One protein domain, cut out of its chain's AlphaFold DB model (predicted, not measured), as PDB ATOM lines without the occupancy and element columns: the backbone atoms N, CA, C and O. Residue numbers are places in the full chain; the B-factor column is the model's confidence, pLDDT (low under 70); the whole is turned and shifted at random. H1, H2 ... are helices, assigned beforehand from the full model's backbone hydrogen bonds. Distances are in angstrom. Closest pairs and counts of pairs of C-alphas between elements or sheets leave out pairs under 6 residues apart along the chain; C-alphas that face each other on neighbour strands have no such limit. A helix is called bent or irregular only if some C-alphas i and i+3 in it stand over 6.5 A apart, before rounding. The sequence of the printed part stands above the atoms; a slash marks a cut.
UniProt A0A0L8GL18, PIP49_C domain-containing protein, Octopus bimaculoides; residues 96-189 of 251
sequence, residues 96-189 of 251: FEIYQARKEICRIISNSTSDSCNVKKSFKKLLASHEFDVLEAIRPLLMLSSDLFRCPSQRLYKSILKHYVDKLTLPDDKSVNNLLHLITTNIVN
ATOM      1  N   PHE A  96      64.766  37.225  28.440       84.81
ATOM      2  CA  PHE A  96      63.986  36.631  29.522       84.81
ATOM      3  C   PHE A  96      62.837  37.538  29.988       84.81
ATOM      4  O   PHE A  96      61.723  37.054  30.152       84.81
ATOM      5  N   GLU A  97      63.074  38.839  30.171       84.12
ATOM      6  CA  GLU A  97      62.032  39.800  30.567       84.12
ATOM      7  C   GLU A  97      60.963  39.920  29.478       84.12
ATOM      8  O   GLU A  97      59.771  39.893  29.774       84.12
ATOM      9  N   ILE A  98      61.388  39.953  28.211       85.88
ATOM     10  CA  ILE A  98      60.498  39.954  27.045       85.88
ATOM     11  C   ILE A  98      59.646  38.683  27.020       85.88
ATOM     12  O   ILE A  98      58.428  38.748  26.837       85.88
ATOM     13  N   TYR A  99      60.257  37.519  27.242       87.88
ATOM     14  CA  TYR A  99      59.537  36.251  27.325       87.88
ATOM     15  C   TYR A  99      58.505  36.242  28.467       87.88
ATOM     16  O   TYR A  99      57.346  35.882  28.240       87.88
ATOM     17  N   GLN A 100      58.885  36.689  29.670       88.44
ATOM     18  CA  GLN A 100      57.965  36.765  30.812       88.44
ATOM     19  C   GLN A 100      56.815  37.740  30.554       88.44
ATOM     20  O   GLN A 100      55.657  37.396  30.789       88.44
ATOM     21  N   ALA A 101      57.105  38.920  30.003       86.81
ATOM     22  CA  ALA A 101      56.089  39.907  29.662       86.81
ATOM     23  C   ALA A 101      55.086  39.363  28.641       86.81
ATOM     24  O   ALA A 101      53.879  39.517  28.819       86.81
ATOM     25  N   ARG A 102      55.558  38.665  27.601       89.44
ATOM     26  CA  ARG A 102      54.679  38.025  26.610       89.44
ATOM     27  C   ARG A 102      53.760  36.993  27.254       89.44
ATOM     28  O   ARG A 102      52.559  37.005  26.984       89.44
ATOM     29  N   LYS A 103      54.305  36.133  28.117       89.81
ATOM     30  CA  LYS A 103      53.523  35.129  28.848       89.81
ATOM     31  C   LYS A 103      52.487  35.777  29.766       89.81
ATOM     32  O   LYS A 103      51.357  35.305  29.850       89.81
ATOM     33  N   GLU A 104      52.843  36.881  30.408       88.06
ATOM     34  CA  GLU A 104      51.937  37.606  31.294       88.06
ATOM     35  C   GLU A 104      50.814  38.316  30.522       88.06
ATOM     36  O   GLU A 104      49.640  38.151  30.849       88.06
ATOM     37  N   ILE A 105      51.137  39.008  29.426       90.06
ATOM     38  CA  ILE A 105      50.151  39.618  28.513       90.06
ATOM     39  C   ILE A 105      49.183  38.553  27.990       90.06
ATOM     40  O   ILE A 105      47.965  38.742  27.979       90.06
ATOM     41  N   CYS A 106      49.729  37.410  27.586       90.94
ATOM     42  CA  CYS A 106      48.974  36.254  27.135       90.94
ATOM     43  C   CYS A 106      47.989  35.743  28.197       90.94
ATOM     44  O   CYS A 106      46.798  35.566  27.912       90.94
ATOM     45  N   ARG A 107      48.476  35.577  29.431       89.50
ATOM     46  CA  ARG A 107      47.691  35.139  30.585       89.50
ATOM     47  C   ARG A 107      46.564  36.113  30.898       89.50
ATOM     48  O   ARG A 107      45.431  35.676  31.065       89.50
ATOM     49  N   ILE A 108      46.849  37.411  30.940       87.56
ATOM     50  CA  ILE A 108      45.858  38.424  31.314       87.56
ATOM     51  C   ILE A 108      44.791  38.587  30.221       87.56
ATOM     52  O   ILE A 108      43.601  38.603  30.522       87.56
ATOM     53  N   ILE A 109      45.194  38.690  28.950       89.62
ATOM     54  CA  ILE A 109      44.269  39.018  27.852       89.62
ATOM     55  C   ILE A 109      43.515  37.785  27.342       89.62
ATOM     56  O   ILE A 109      42.344  37.879  26.980       89.62
ATOM     57  N   SER A 110      44.182  36.630  27.263       88.56
ATOM     58  CA  SER A 110      43.600  35.410  26.678       88.56
ATOM     59  C   SER A 110      43.170  34.375  27.715       88.56
ATOM     60  O   SER A 110      42.641  33.340  27.316       88.56
ATOM     61  N   ASN A 111      43.417  34.611  29.011       85.75
ATOM     62  CA  ASN A 111      43.258  33.614  30.078       85.75
ATOM     63  C   ASN A 111      43.923  32.268  29.727       85.75
ATOM     64  O   ASN A 111      43.381  31.192  29.976       85.75
ATOM     65  N   SER A 112      45.079  32.334  29.062       82.81
ATOM     66  CA  SER A 112      45.811  31.173  28.564       82.81
ATOM     67  C   SER A 112      47.234  31.189  29.095       82.81
ATOM     68  O   SER A 112      47.891  32.224  29.107       82.81
ATOM     69  N   THR A 113      47.713  30.026  29.522       77.69
ATOM     70  CA  THR A 113      49.100  29.808  29.953       77.69
ATOM     71  C   THR A 113      49.977  29.239  28.839       77.69
ATOM     72  O   THR A 113      51.144  28.937  29.084       77.69
ATOM     73  N   SER A 114      49.417  29.064  27.637       77.38
ATOM     74  CA  SER A 114      50.119  28.536  26.470       77.38
ATOM     75  C   SER A 114      51.011  29.592  25.825       77.38
ATOM     76  O   SER A 114      50.618  30.749  25.698       77.38
ATOM     77  N   ASP A 115      52.167  29.163  25.318       68.62
ATOM     78  CA  ASP A 115      53.084  30.023  24.565       68.62
ATOM     79  C   ASP A 115      52.514  30.463  23.197       68.62
ATOM     80  O   ASP A 115      53.030  31.396  22.583       68.62
ATOM     81  N   SER A 116      51.438  29.825  22.710       71.94
ATOM     82  CA  SER A 116      50.836  30.056  21.386       71.94
ATOM     83  C   SER A 116      49.482  30.781  21.425       71.94
ATOM     84  O   SER A 116      48.580  30.508  20.626       71.94
ATOM     85  N   CYS A 117      49.299  31.731  22.344       85.00
ATOM     86  CA  CYS A 117      48.043  32.475  22.415       85.00
ATOM     87  C   CYS A 117      47.887  33.537  21.319       85.00
ATOM     88  O   CYS A 117      48.793  34.304  20.990       85.00
ATOM     89  N   ASN A 118      46.664  33.647  20.801       90.19
ATOM     90  CA  ASN A 118      46.291  34.701  19.868       90.19
ATOM     91  C   ASN A 118      45.835  35.954  20.631       90.19
ATOM     92  O   ASN A 118      44.637  36.225  20.755       90.19
ATOM     93  N   VAL A 119      46.809  36.715  21.143       92.00
ATOM     94  CA  VAL A 119      46.564  37.927  21.944       92.00
ATOM     95  C   VAL A 119      45.689  38.927  21.193       92.00
ATOM     96  O   VAL A 119      44.733  39.440  21.764       92.00
ATOM     97  N   LYS A 120      45.941  39.152  19.895       91.88
ATOM     98  CA  LYS A 120      45.167  40.102  19.080       91.88
ATOM     99  C   LYS A 120      43.680  39.745  19.035       91.88
ATOM    100  O   LYS A 120      42.829  40.610  19.233       91.88
ATOM    101  N   LYS A 121      43.353  38.472  18.787       91.69
ATOM    102  CA  LYS A 121      41.962  37.994  18.734       91.69
ATOM    103  C   LYS A 121      41.278  38.111  20.096       91.69
ATOM    104  O   LYS A 121      40.149  38.595  20.163       91.69
ATOM    105  N   SER A 122      41.952  37.691  21.163       92.12
ATOM    106  CA  SER A 122      41.414  37.773  22.526       92.12
ATOM    107  C   SER A 122      41.208  39.220  22.968       92.12
ATOM    108  O   SER A 122      40.161  39.549  23.519       92.12
ATOM    109  N   PHE A 123      42.149  40.107  22.639       91.19
ATOM    110  CA  PHE A 123      42.052  41.525  22.962       91.19
ATOM    111  C   PHE A 123      40.875  42.183  22.242       91.19
ATOM    112  O   PHE A 123      40.075  42.854  22.879       91.19
ATOM    113  N   LYS A 124      40.662  41.897  20.948       89.94
ATOM    114  CA  LYS A 124      39.456  42.355  20.235       89.94
ATOM    115  C   LYS A 124      38.160  41.933  20.930       89.94
ATOM    116  O   LYS A 124      37.229  42.728  21.012       89.94
ATOM    117  N   LYS A 125      38.100  40.699  21.443       89.06
ATOM    118  CA  LYS A 125      36.935  40.201  22.190       89.06
ATOM    119  C   LYS A 125      36.747  40.945  23.518       89.06
ATOM    120  O   LYS A 125      35.618  41.298  23.835       89.06
ATOM    121  N   LEU A 126      37.833  41.197  24.255       87.94
ATOM    122  CA  LEU A 126      37.822  41.976  25.501       87.94
ATOM    123  C   LEU A 126      37.314  43.406  25.272       87.94
ATOM    124  O   LEU A 126      36.508  43.924  26.035       87.94
ATOM    125  N   LEU A 127      37.774  44.038  24.199       86.62
ATOM    126  CA  LEU A 127      37.367  45.386  23.819       86.62
ATOM    127  C   LEU A 127      35.878  45.434  23.434       86.62
ATOM    128  O   LEU A 127      35.148  46.316  23.878       86.62
ATOM    129  N   ALA A 128      35.396  44.445  22.674       84.06
ATOM    130  CA  ALA A 128      33.988  44.353  22.288       84.06
ATOM    131  C   ALA A 128      33.031  44.101  23.471       84.06
ATOM    132  O   ALA A 128      31.857  44.444  23.373       84.06
ATOM    133  N   SER A 129      33.499  43.512  24.580       82.69
ATOM    134  CA  SER A 129      32.646  43.221  25.742       82.69
ATOM    135  C   SER A 129      32.372  44.427  26.646       82.69
ATOM    136  O   SER A 129      31.491  44.332  27.489       82.69
ATOM    137  N   HIS A 130      33.108  45.530  26.494       78.62
ATOM    138  CA  HIS A 130      32.980  46.735  27.328       78.62
ATOM    139  C   HIS A 130      32.211  47.859  26.611       78.62
ATOM    140  O   HIS A 130      32.564  49.022  26.743       78.62
ATOM    141  N   GLU A 131      31.231  47.514  25.764       69.00
ATOM    142  CA  GLU A 131      30.428  48.470  24.967       69.00
ATOM    143  C   GLU A 131      31.258  49.542  24.230       69.00
ATOM    144  O   GLU A 131      30.794  50.641  23.936       69.00
ATOM    145  N   PHE A 132      32.499  49.195  23.885       64.69
ATOM    146  CA  PHE A 132      33.485  50.065  23.256       64.69
ATOM    147  C   PHE A 132      34.093  51.185  24.126       64.69
ATOM    148  O   PHE A 132      34.817  52.018  23.570       64.69
ATOM    149  N   ASP A 133      33.913  51.183  25.454       77.88
ATOM    150  CA  ASP A 133      34.725  52.010  26.359       77.88
ATOM    151  C   ASP A 133      36.144  51.425  26.470       77.88
ATOM    152  O   ASP A 133      36.470  50.584  27.316       77.88
ATOM    153  N   VAL A 134      37.017  51.879  25.560       77.81
ATOM    154  CA  VAL A 134      38.439  51.501  25.528       77.81
ATOM    155  C   VAL A 134      39.089  51.745  26.887       77.81
ATOM    156  O   VAL A 134      39.916  50.945  27.321       77.81
ATOM    157  N   LEU A 135      38.767  52.877  27.527       79.00
ATOM    158  CA  LEU A 135      39.468  53.356  28.715       79.00
ATOM    159  C   LEU A 135      39.252  52.407  29.879       79.00
ATOM    160  O   LEU A 135      40.214  52.099  30.584       79.00
ATOM    161  N   GLU A 136      38.010  51.973  30.072       81.19
ATOM    162  CA  GLU A 136      37.651  51.023  31.116       81.19
ATOM    163  C   GLU A 136      38.311  49.663  30.867       81.19
ATOM    164  O   GLU A 136      38.948  49.119  31.771       81.19
ATOM    165  N   ALA A 137      38.274  49.173  29.623       82.62
ATOM    166  CA  ALA A 137      38.822  47.865  29.268       82.62
ATOM    167  C   ALA A 137      40.350  47.764  29.453       82.62
ATOM    168  O   ALA A 137      40.860  46.724  29.878       82.62
ATOM    169  N   ILE A 138      41.108  48.823  29.132       86.12
ATOM    170  CA  ILE A 138      42.584  48.784  29.178       86.12
ATOM    171  C   ILE A 138      43.172  49.226  30.517       86.12
ATOM    172  O   ILE A 138      44.324  48.902  30.809       86.12
ATOM    173  N   ARG A 139      42.425  49.978  31.334       85.19
ATOM    174  CA  ARG A 139      42.941  50.538  32.590       85.19
ATOM    175  C   ARG A 139      43.541  49.473  33.518       85.19
ATOM    176  O   ARG A 139      44.654  49.706  33.996       85.19
ATOM    177  N   PRO A 140      42.899  48.307  33.745       83.75
ATOM    178  CA  PRO A 140      43.494  47.248  34.555       83.75
ATOM    179  C   PRO A 140      44.822  46.750  33.976       83.75
ATOM    180  O   PRO A 140      45.760  46.507  34.726       83.75
ATOM    181  N   LEU A 141      44.929  46.664  32.644       85.56
ATOM    182  CA  LEU A 141      46.129  46.193  31.944       85.56
ATOM    183  C   LEU A 141      47.314  47.146  32.126       85.56
ATOM    184  O   LEU A 141      48.447  46.700  32.284       85.56
ATOM    185  N   LEU A 142      47.057  48.454  32.126       86.06
ATOM    186  CA  LEU A 142      48.099  49.469  32.291       86.06
ATOM    187  C   LEU A 142      48.588  49.583  33.741       86.06
ATOM    188  O   LEU A 142      49.755  49.881  33.973       86.06
ATOM    189  N   MET A 143      47.727  49.312  34.721       80.44
ATOM    190  CA  MET A 143      48.072  49.411  36.144       80.44
ATOM    191  C   MET A 143      48.923  48.246  36.681       80.44
ATOM    192  O   MET A 143      49.419  48.331  37.802       80.44
ATOM    193  N   LEU A 144      49.069  47.152  35.930       69.12
ATOM    194  CA  LEU A 144      49.590  45.880  36.448       69.12
ATOM    195  C   LEU A 144      51.119  45.794  36.584       69.12
ATOM    196  O   LEU A 144      51.604  44.822  37.156       69.12
ATOM    197  N   SER A 145      51.887  46.746  36.053       63.19
ATOM    198  CA  SER A 145      53.273  46.419  35.681       63.19
ATOM    199  C   SER A 145      54.291  47.558  35.693       63.19
ATOM    200  O   SER A 145      55.479  47.268  35.792       63.19
ATOM    201  N   SER A 146      53.883  48.832  35.665       67.88
ATOM    202  CA  SER A 146      54.829  49.954  35.749       67.88
ATOM    203  C   SER A 146      54.366  51.054  36.699       67.88
ATOM    204  O   SER A 146      53.170  51.326  36.848       67.88
ATOM    205  N   ASP A 147      55.333  51.743  37.305       75.62
ATOM    206  CA  ASP A 147      55.061  52.897  38.162       75.62
ATOM    207  C   ASP A 147      54.439  54.074  37.385       75.62
ATOM    208  O   ASP A 147      53.750  54.902  37.983       75.62
ATOM    209  N   LEU A 148      54.583  54.118  36.048       83.00
ATOM    210  CA  LEU A 148      54.030  55.185  35.203       83.00
ATOM    211  C   LEU A 148      52.496  55.278  35.308       83.00
ATOM    212  O   LEU A 148      51.941  56.377  35.253       83.00
ATOM    213  N   PHE A 149      51.811  54.143  35.493       83.94
ATOM    214  CA  PHE A 149      50.346  54.070  35.592       83.94
ATOM    215  C   PHE A 149      49.836  53.633  36.968       83.94
ATOM    216  O   PHE A 149      48.637  53.387  37.120       83.94
ATOM    217  N   ARG A 150      50.691  53.596  37.996       81.56
ATOM    218  CA  ARG A 150      50.255  53.249  39.356       81.56
ATOM    219  C   ARG A 150      49.366  54.334  39.984       81.56
ATOM    220  O   ARG A 150      48.431  53.993  40.696       81.56
ATOM    221  N   CYS A 151      49.600  55.610  39.644       80.81
ATOM    222  CA  CYS A 151      48.782  56.773  40.038       80.81
ATOM    223  C   CYS A 151      48.826  57.914  38.984       80.81
ATOM    224  O   CYS A 151      49.266  59.023  39.299       80.81
ATOM    225  N   PRO A 152      48.419  57.699  37.718       82.31
ATOM    226  CA  PRO A 152      48.554  58.723  36.691       82.31
ATOM    227  C   PRO A 152      47.519  59.830  36.909       82.31
ATOM    228  O   PRO A 152      46.345  59.569  37.188       82.31
ATOM    229  N   SER A 153      47.920  61.087  36.706       85.56
ATOM    230  CA  SER A 153      46.938  62.170  36.599       85.56
ATOM    231  C   SER A 153      45.999  61.905  35.415       85.56
ATOM    232  O   SER A 153      46.423  61.379  34.381       85.56
ATOM    233  N   GLN A 154      44.728  62.319  35.512       85.56
ATOM    234  CA  GLN A 154      43.781  62.171  34.394       85.56
ATOM    235  C   GLN A 154      44.307  62.818  33.105       85.56
ATOM    236  O   GLN A 154      44.058  62.320  32.008       85.56
ATOM    237  N   ARG A 155      45.058  63.918  33.245       85.62
ATOM    238  CA  ARG A 155      45.702  64.621  32.135       85.62
ATOM    239  C   ARG A 155      46.765  63.754  31.460       85.62
ATOM    240  O   ARG A 155      46.733  63.632  30.240       85.62
ATOM    241  N   LEU A 156      47.667  63.142  32.234       84.06
ATOM    242  CA  LEU A 156      48.714  62.262  31.704       84.06
ATOM    243  C   LEU A 156      48.102  61.038  31.014       84.06
ATOM    244  O   LEU A 156      48.452  60.746  29.876       84.06
ATOM    245  N   TYR A 157      47.130  60.392  31.663       85.38
ATOM    246  CA  TYR A 157      46.449  59.216  31.118       85.38
ATOM    247  C   TYR A 157      45.804  59.505  29.755       85.38
ATOM    248  O   TYR A 157      46.083  58.823  28.771       85.38
ATOM    249  N   LYS A 158      45.001  60.576  29.663       84.88
ATOM    250  CA  LYS A 158      44.361  60.989  28.403       84.88
ATOM    251  C   LYS A 158      45.381  61.407  27.339       84.88
ATOM    252  O   LYS A 158      45.172  61.119  26.163       84.88
ATOM    253  N   SER A 159      46.472  62.068  27.737       85.81
ATOM    254  CA  SER A 159      47.537  62.488  26.819       85.81
ATOM    255  C   SER A 159      48.247  61.294  26.183       85.81
ATOM    256  O   SER A 159      48.441  61.297  24.970       85.81
ATOM    257  N   ILE A 160      48.579  60.266  26.976       87.88
ATOM    258  CA  ILE A 160      49.203  59.038  26.465       87.88
ATOM    259  C   ILE A 160      48.263  58.340  25.490       87.88
ATOM    260  O   ILE A 160      48.654  58.019  24.372       87.88
ATOM    261  N   LEU A 161      47.002  58.151  25.874       85.69
ATOM    262  CA  LEU A 161      46.063  57.403  25.043       85.69
ATOM    263  C   LEU A 161      45.767  58.071  23.708       85.69
ATOM    264  O   LEU A 161      45.702  57.380  22.696       85.69
ATOM    265  N   LYS A 162      45.681  59.403  23.675       85.00
ATOM    266  CA  LYS A 162      45.498  60.156  22.428       85.00
ATOM    267  C   LYS A 162      46.627  59.918  21.411       85.00
ATOM    268  O   LYS A 162      46.415  60.129  20.225       85.00
ATOM    269  N   HIS A 163      47.812  59.492  21.852       85.31
ATOM    270  CA  HIS A 163      48.914  59.152  20.949       85.31
ATOM    271  C   HIS A 163      48.727  57.793  20.258       85.31
ATOM    272  O   HIS A 163      49.215  57.594  19.151       85.31
ATOM    273  N   TYR A 164      48.007  56.868  20.894       85.94
ATOM    274  CA  TYR A 164      47.843  55.495  20.408       85.94
ATOM    275  C   TYR A 164      46.494  55.249  19.729       85.94
ATOM    276  O   TYR A 164      46.397  54.371  18.867       85.94
ATOM    277  N   VAL A 165      45.467  56.024  20.080       79.69
ATOM    278  CA  VAL A 165      44.126  55.919  19.498       79.69
ATOM    279  C   VAL A 165      43.574  57.294  19.125       79.69
ATOM    280  O   VAL A 165      43.464  58.189  19.962       79.69
ATOM    281  N   ASP A 166      43.178  57.446  17.857       68.94
ATOM    282  CA  ASP A 166      42.603  58.693  17.329       68.94
ATOM    283  C   ASP A 166      41.197  58.964  17.894       68.94
ATOM    284  O   ASP A 166      40.786  60.114  18.068       68.94
ATOM    285  N   LYS A 167      40.446  57.894  18.193       65.56
ATOM    286  CA  LYS A 167      39.118  57.929  18.821       65.56
ATOM    287  C   LYS A 167      39.022  56.846  19.892       65.56
ATOM    288  O   LYS A 167      39.446  55.717  19.672       65.56
ATOM    289  N   LEU A 168      38.394  57.170  21.024       63.16
ATOM    290  CA  LEU A 168      38.126  56.237  22.133       63.16
ATOM    291  C   LEU A 168      36.928  55.303  21.861       63.16
ATOM    292  O   LEU A 168      36.337  54.771  22.788       63.16
ATOM    293  N   THR A 169      36.561  55.120  20.594       58.72
ATOM    294  CA  THR A 169      35.474  54.254  20.125       58.72
ATOM    295  C   THR A 169      36.107  53.116  19.331       58.72
ATOM    296  O   THR A 169      36.624  53.374  18.248       58.72
ATOM    297  N   LEU A 170      36.135  51.904  19.883       59.09
ATOM    298  CA  LEU A 170      36.993  50.782  19.459       59.09
ATOM    299  C   LEU A 170      36.937  50.423  17.958       59.09
ATOM    300  O   LEU A 170      35.956  49.827  17.511       59.09
ATOM    301  N   PRO A 171      37.994  50.743  17.185       64.94
ATOM    302  CA  PRO A 171      37.964  50.712  15.723       64.94
ATOM    303  C   PRO A 171      39.131  49.908  15.113       64.94
ATOM    304  O   PRO A 171      40.191  49.830  15.707       64.94
ATOM    305  N   ASP A 172      38.930  49.335  13.922       79.31
ATOM    306  CA  ASP A 172      39.942  48.762  13.008       79.31
ATOM    307  C   ASP A 172      41.106  47.890  13.566       79.31
ATOM    308  O   ASP A 172      41.315  47.655  14.753       79.31
ATOM    309  N   ASP A 173      41.872  47.276  12.666       86.12
ATOM    310  CA  ASP A 173      42.990  46.407  13.057       86.12
ATOM    311  C   ASP A 173      44.201  47.183  13.588       86.12
ATOM    312  O   ASP A 173      45.014  46.621  14.327       86.12
ATOM    313  N   LYS A 174      44.322  48.460  13.214       86.75
ATOM    314  CA  LYS A 174      45.469  49.313  13.526       86.75
ATOM    315  C   LYS A 174      45.412  49.800  14.969       86.75
ATOM    316  O   LYS A 174      46.414  49.722  15.676       86.75
ATOM    317  N   SER A 175      44.247  50.245  15.428       86.31
ATOM    318  CA  SER A 175      44.084  50.760  16.793       86.31
ATOM    319  C   SER A 175      44.264  49.656  17.836       86.31
ATOM    320  O   SER A 175      44.876  49.877  18.879       86.31
ATOM    321  N   VAL A 176      43.816  48.437  17.517       89.50
ATOM    322  CA  VAL A 176      44.074  47.235  18.327       89.50
ATOM    323  C   VAL A 176      45.577  46.983  18.472       89.50
ATOM    324  O   VAL A 176      46.044  46.754  19.587       89.50
ATOM    325  N   ASN A 177      46.339  47.049  17.375       91.75
ATOM    326  CA  ASN A 177      47.794  46.886  17.424       91.75
ATOM    327  C   ASN A 177      48.451  48.003  18.252       91.75
ATOM    328  O   ASN A 177      49.246  47.710  19.136       91.75
ATOM    329  N   ASN A 178      48.071  49.265  18.038       91.62
ATOM    330  CA  ASN A 178      48.610  50.399  18.793       91.62
ATOM    331  C   ASN A 178      48.379  50.266  20.306       91.62
ATOM    332  O   ASN A 178      49.288  50.505  21.097       91.62
ATOM    333  N   LEU A 179      47.182  49.853  20.728       91.38
ATOM    334  CA  LEU A 179      46.889  49.620  22.144       91.38
ATOM    335  C   LEU A 179      47.725  48.470  22.722       91.38
ATOM    336  O   LEU A 179      48.204  48.573  23.850       91.38
ATOM    337  N   LEU A 180      47.947  47.397  21.955       92.94
ATOM    338  CA  LEU A 180      48.849  46.318  22.363       92.94
ATOM    339  C   LEU A 180      50.303  46.793  22.453       92.94
ATOM    340  O   LEU A 180      50.993  46.400  23.395       92.94
ATOM    341  N   HIS A 181      50.748  47.685  21.565       93.94
ATOM    342  CA  HIS A 181      52.065  48.317  21.659       93.94
ATOM    343  C   HIS A 181      52.206  49.157  22.931       93.94
ATOM    344  O   HIS A 181      53.208  49.041  23.636       93.94
ATOM    345  N   LEU A 182      51.186  49.951  23.276       92.88
ATOM    346  CA  LEU A 182      51.152  50.719  24.522       92.88
ATOM    347  C   LEU A 182      51.240  49.805  25.750       92.88
ATOM    348  O   LEU A 182      52.085  50.027  26.615       92.88
ATOM    349  N   ILE A 183      50.387  48.777  25.822       92.19
ATOM    350  CA  ILE A 183      50.357  47.827  26.944       92.19
ATOM    351  C   ILE A 183      51.706  47.113  27.069       92.19
ATOM    352  O   ILE A 183      52.261  47.036  28.162       92.19
ATOM    353  N   THR A 184      52.259  46.643  25.949       92.00
ATOM    354  CA  THR A 184      53.544  45.936  25.925       92.00
ATOM    355  C   THR A 184      54.686  46.844  26.367       92.00
ATOM    356  O   THR A 184      55.451  46.476  27.256       92.00
ATOM    357  N   THR A 185      54.776  48.049  25.800       92.06
ATOM    358  CA  THR A 185      55.801  49.033  26.172       92.06
ATOM    359  C   THR A 185      55.704  49.364  27.650       92.06
ATOM    360  O   THR A 185      56.705  49.334  28.352       92.06
ATOM    361  N   ASN A 186      54.490  49.590  28.151       90.75
ATOM    362  CA  ASN A 186      54.279  49.870  29.556       90.75
ATOM    363  C   ASN A 186      54.751  48.731  30.470       90.75
ATOM    364  O   ASN A 186      55.413  48.998  31.466       90.75
ATOM    365  N   ILE A 187      54.421  47.479  30.131       88.12
ATOM    366  CA  ILE A 187      54.777  46.308  30.943       88.12
ATOM    367  C   ILE A 187      56.288  46.094  30.994       88.12
ATOM    368  O   ILE A 187      56.810  45.746  32.049       88.12
ATOM    369  N   VAL A 188      56.980  46.256  29.865       87.81
ATOM    370  CA  VAL A 188      58.402  45.896  29.779       87.81
ATOM    371  C   VAL A 188      59.304  47.063  30.146       87.81
ATOM    372  O   VAL A 188      60.206  46.901  30.961       87.81
ATOM    373  N   ASN A 189      59.084  48.235  29.549       87.88
ATOM    374  CA  ASN A 189      59.901  49.407  29.820       87.88
ATOM    375  C   ASN A 189      59.177  50.706  29.415       87.88
ATOM    376  O   ASN A 189      59.020  50.964  28.219       87.88
TER     377      ASN A 189
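What this domain is: This is residues 96 to 189 of the 251 residues of the protein "PIP49_C domain-containing protein" of Octopus bimaculoides (UniProt A0A0L8GL18). H5 and H3 lie side by side in the middle, with H1 on one side, H4 on the other and H2 crossing near the beginning of H5. The 94 printed residues include five named helices, H1 to H5, and no named strand. The all-helix whole is compact, with radius of gyration of the C-alphas 12.8 A and spans of 35 by 28 by 19 A.

Where its parts are: Find C-alpha 96 at (63.986, 36.631, 29.522); there H1, residues 96 to 110, begins its 20.6 A. Next come H2, 119 to 128; irregular H3, 134 to 143, with C-alphas 137 and 140 7.1 A apart; and H4, 154 to 164. H5, 173 to 188, runs 22.7 A to C-alpha 188 at (58.402, 45.896, 29.779).

How they stand to each other: Look at H5, the hub. Its closest C-alphas are Ile 183 to Leu 142 of H3, 6.0 A, at a shallow tilt of 20 degrees; Val 188 to Ala 101 of H1, 6.4 A; Val 176 to Lys 124 of H2, 7.0 A; and Asn 178 to Tyr 164 of H4, 5.4 A. H5 touches H3 with residues 183 to 187 alone. H4 is apart from H1 and H2. Every O i to N i+4 pair is within hydrogen-bond range in H1, H2 and H5, 4 of 6 in H3, 5 of 7 in H4.

The domain as a whole: The printed part has no cut and no long link. Confidence is under 70 at 12 residues, among them 166 to 171.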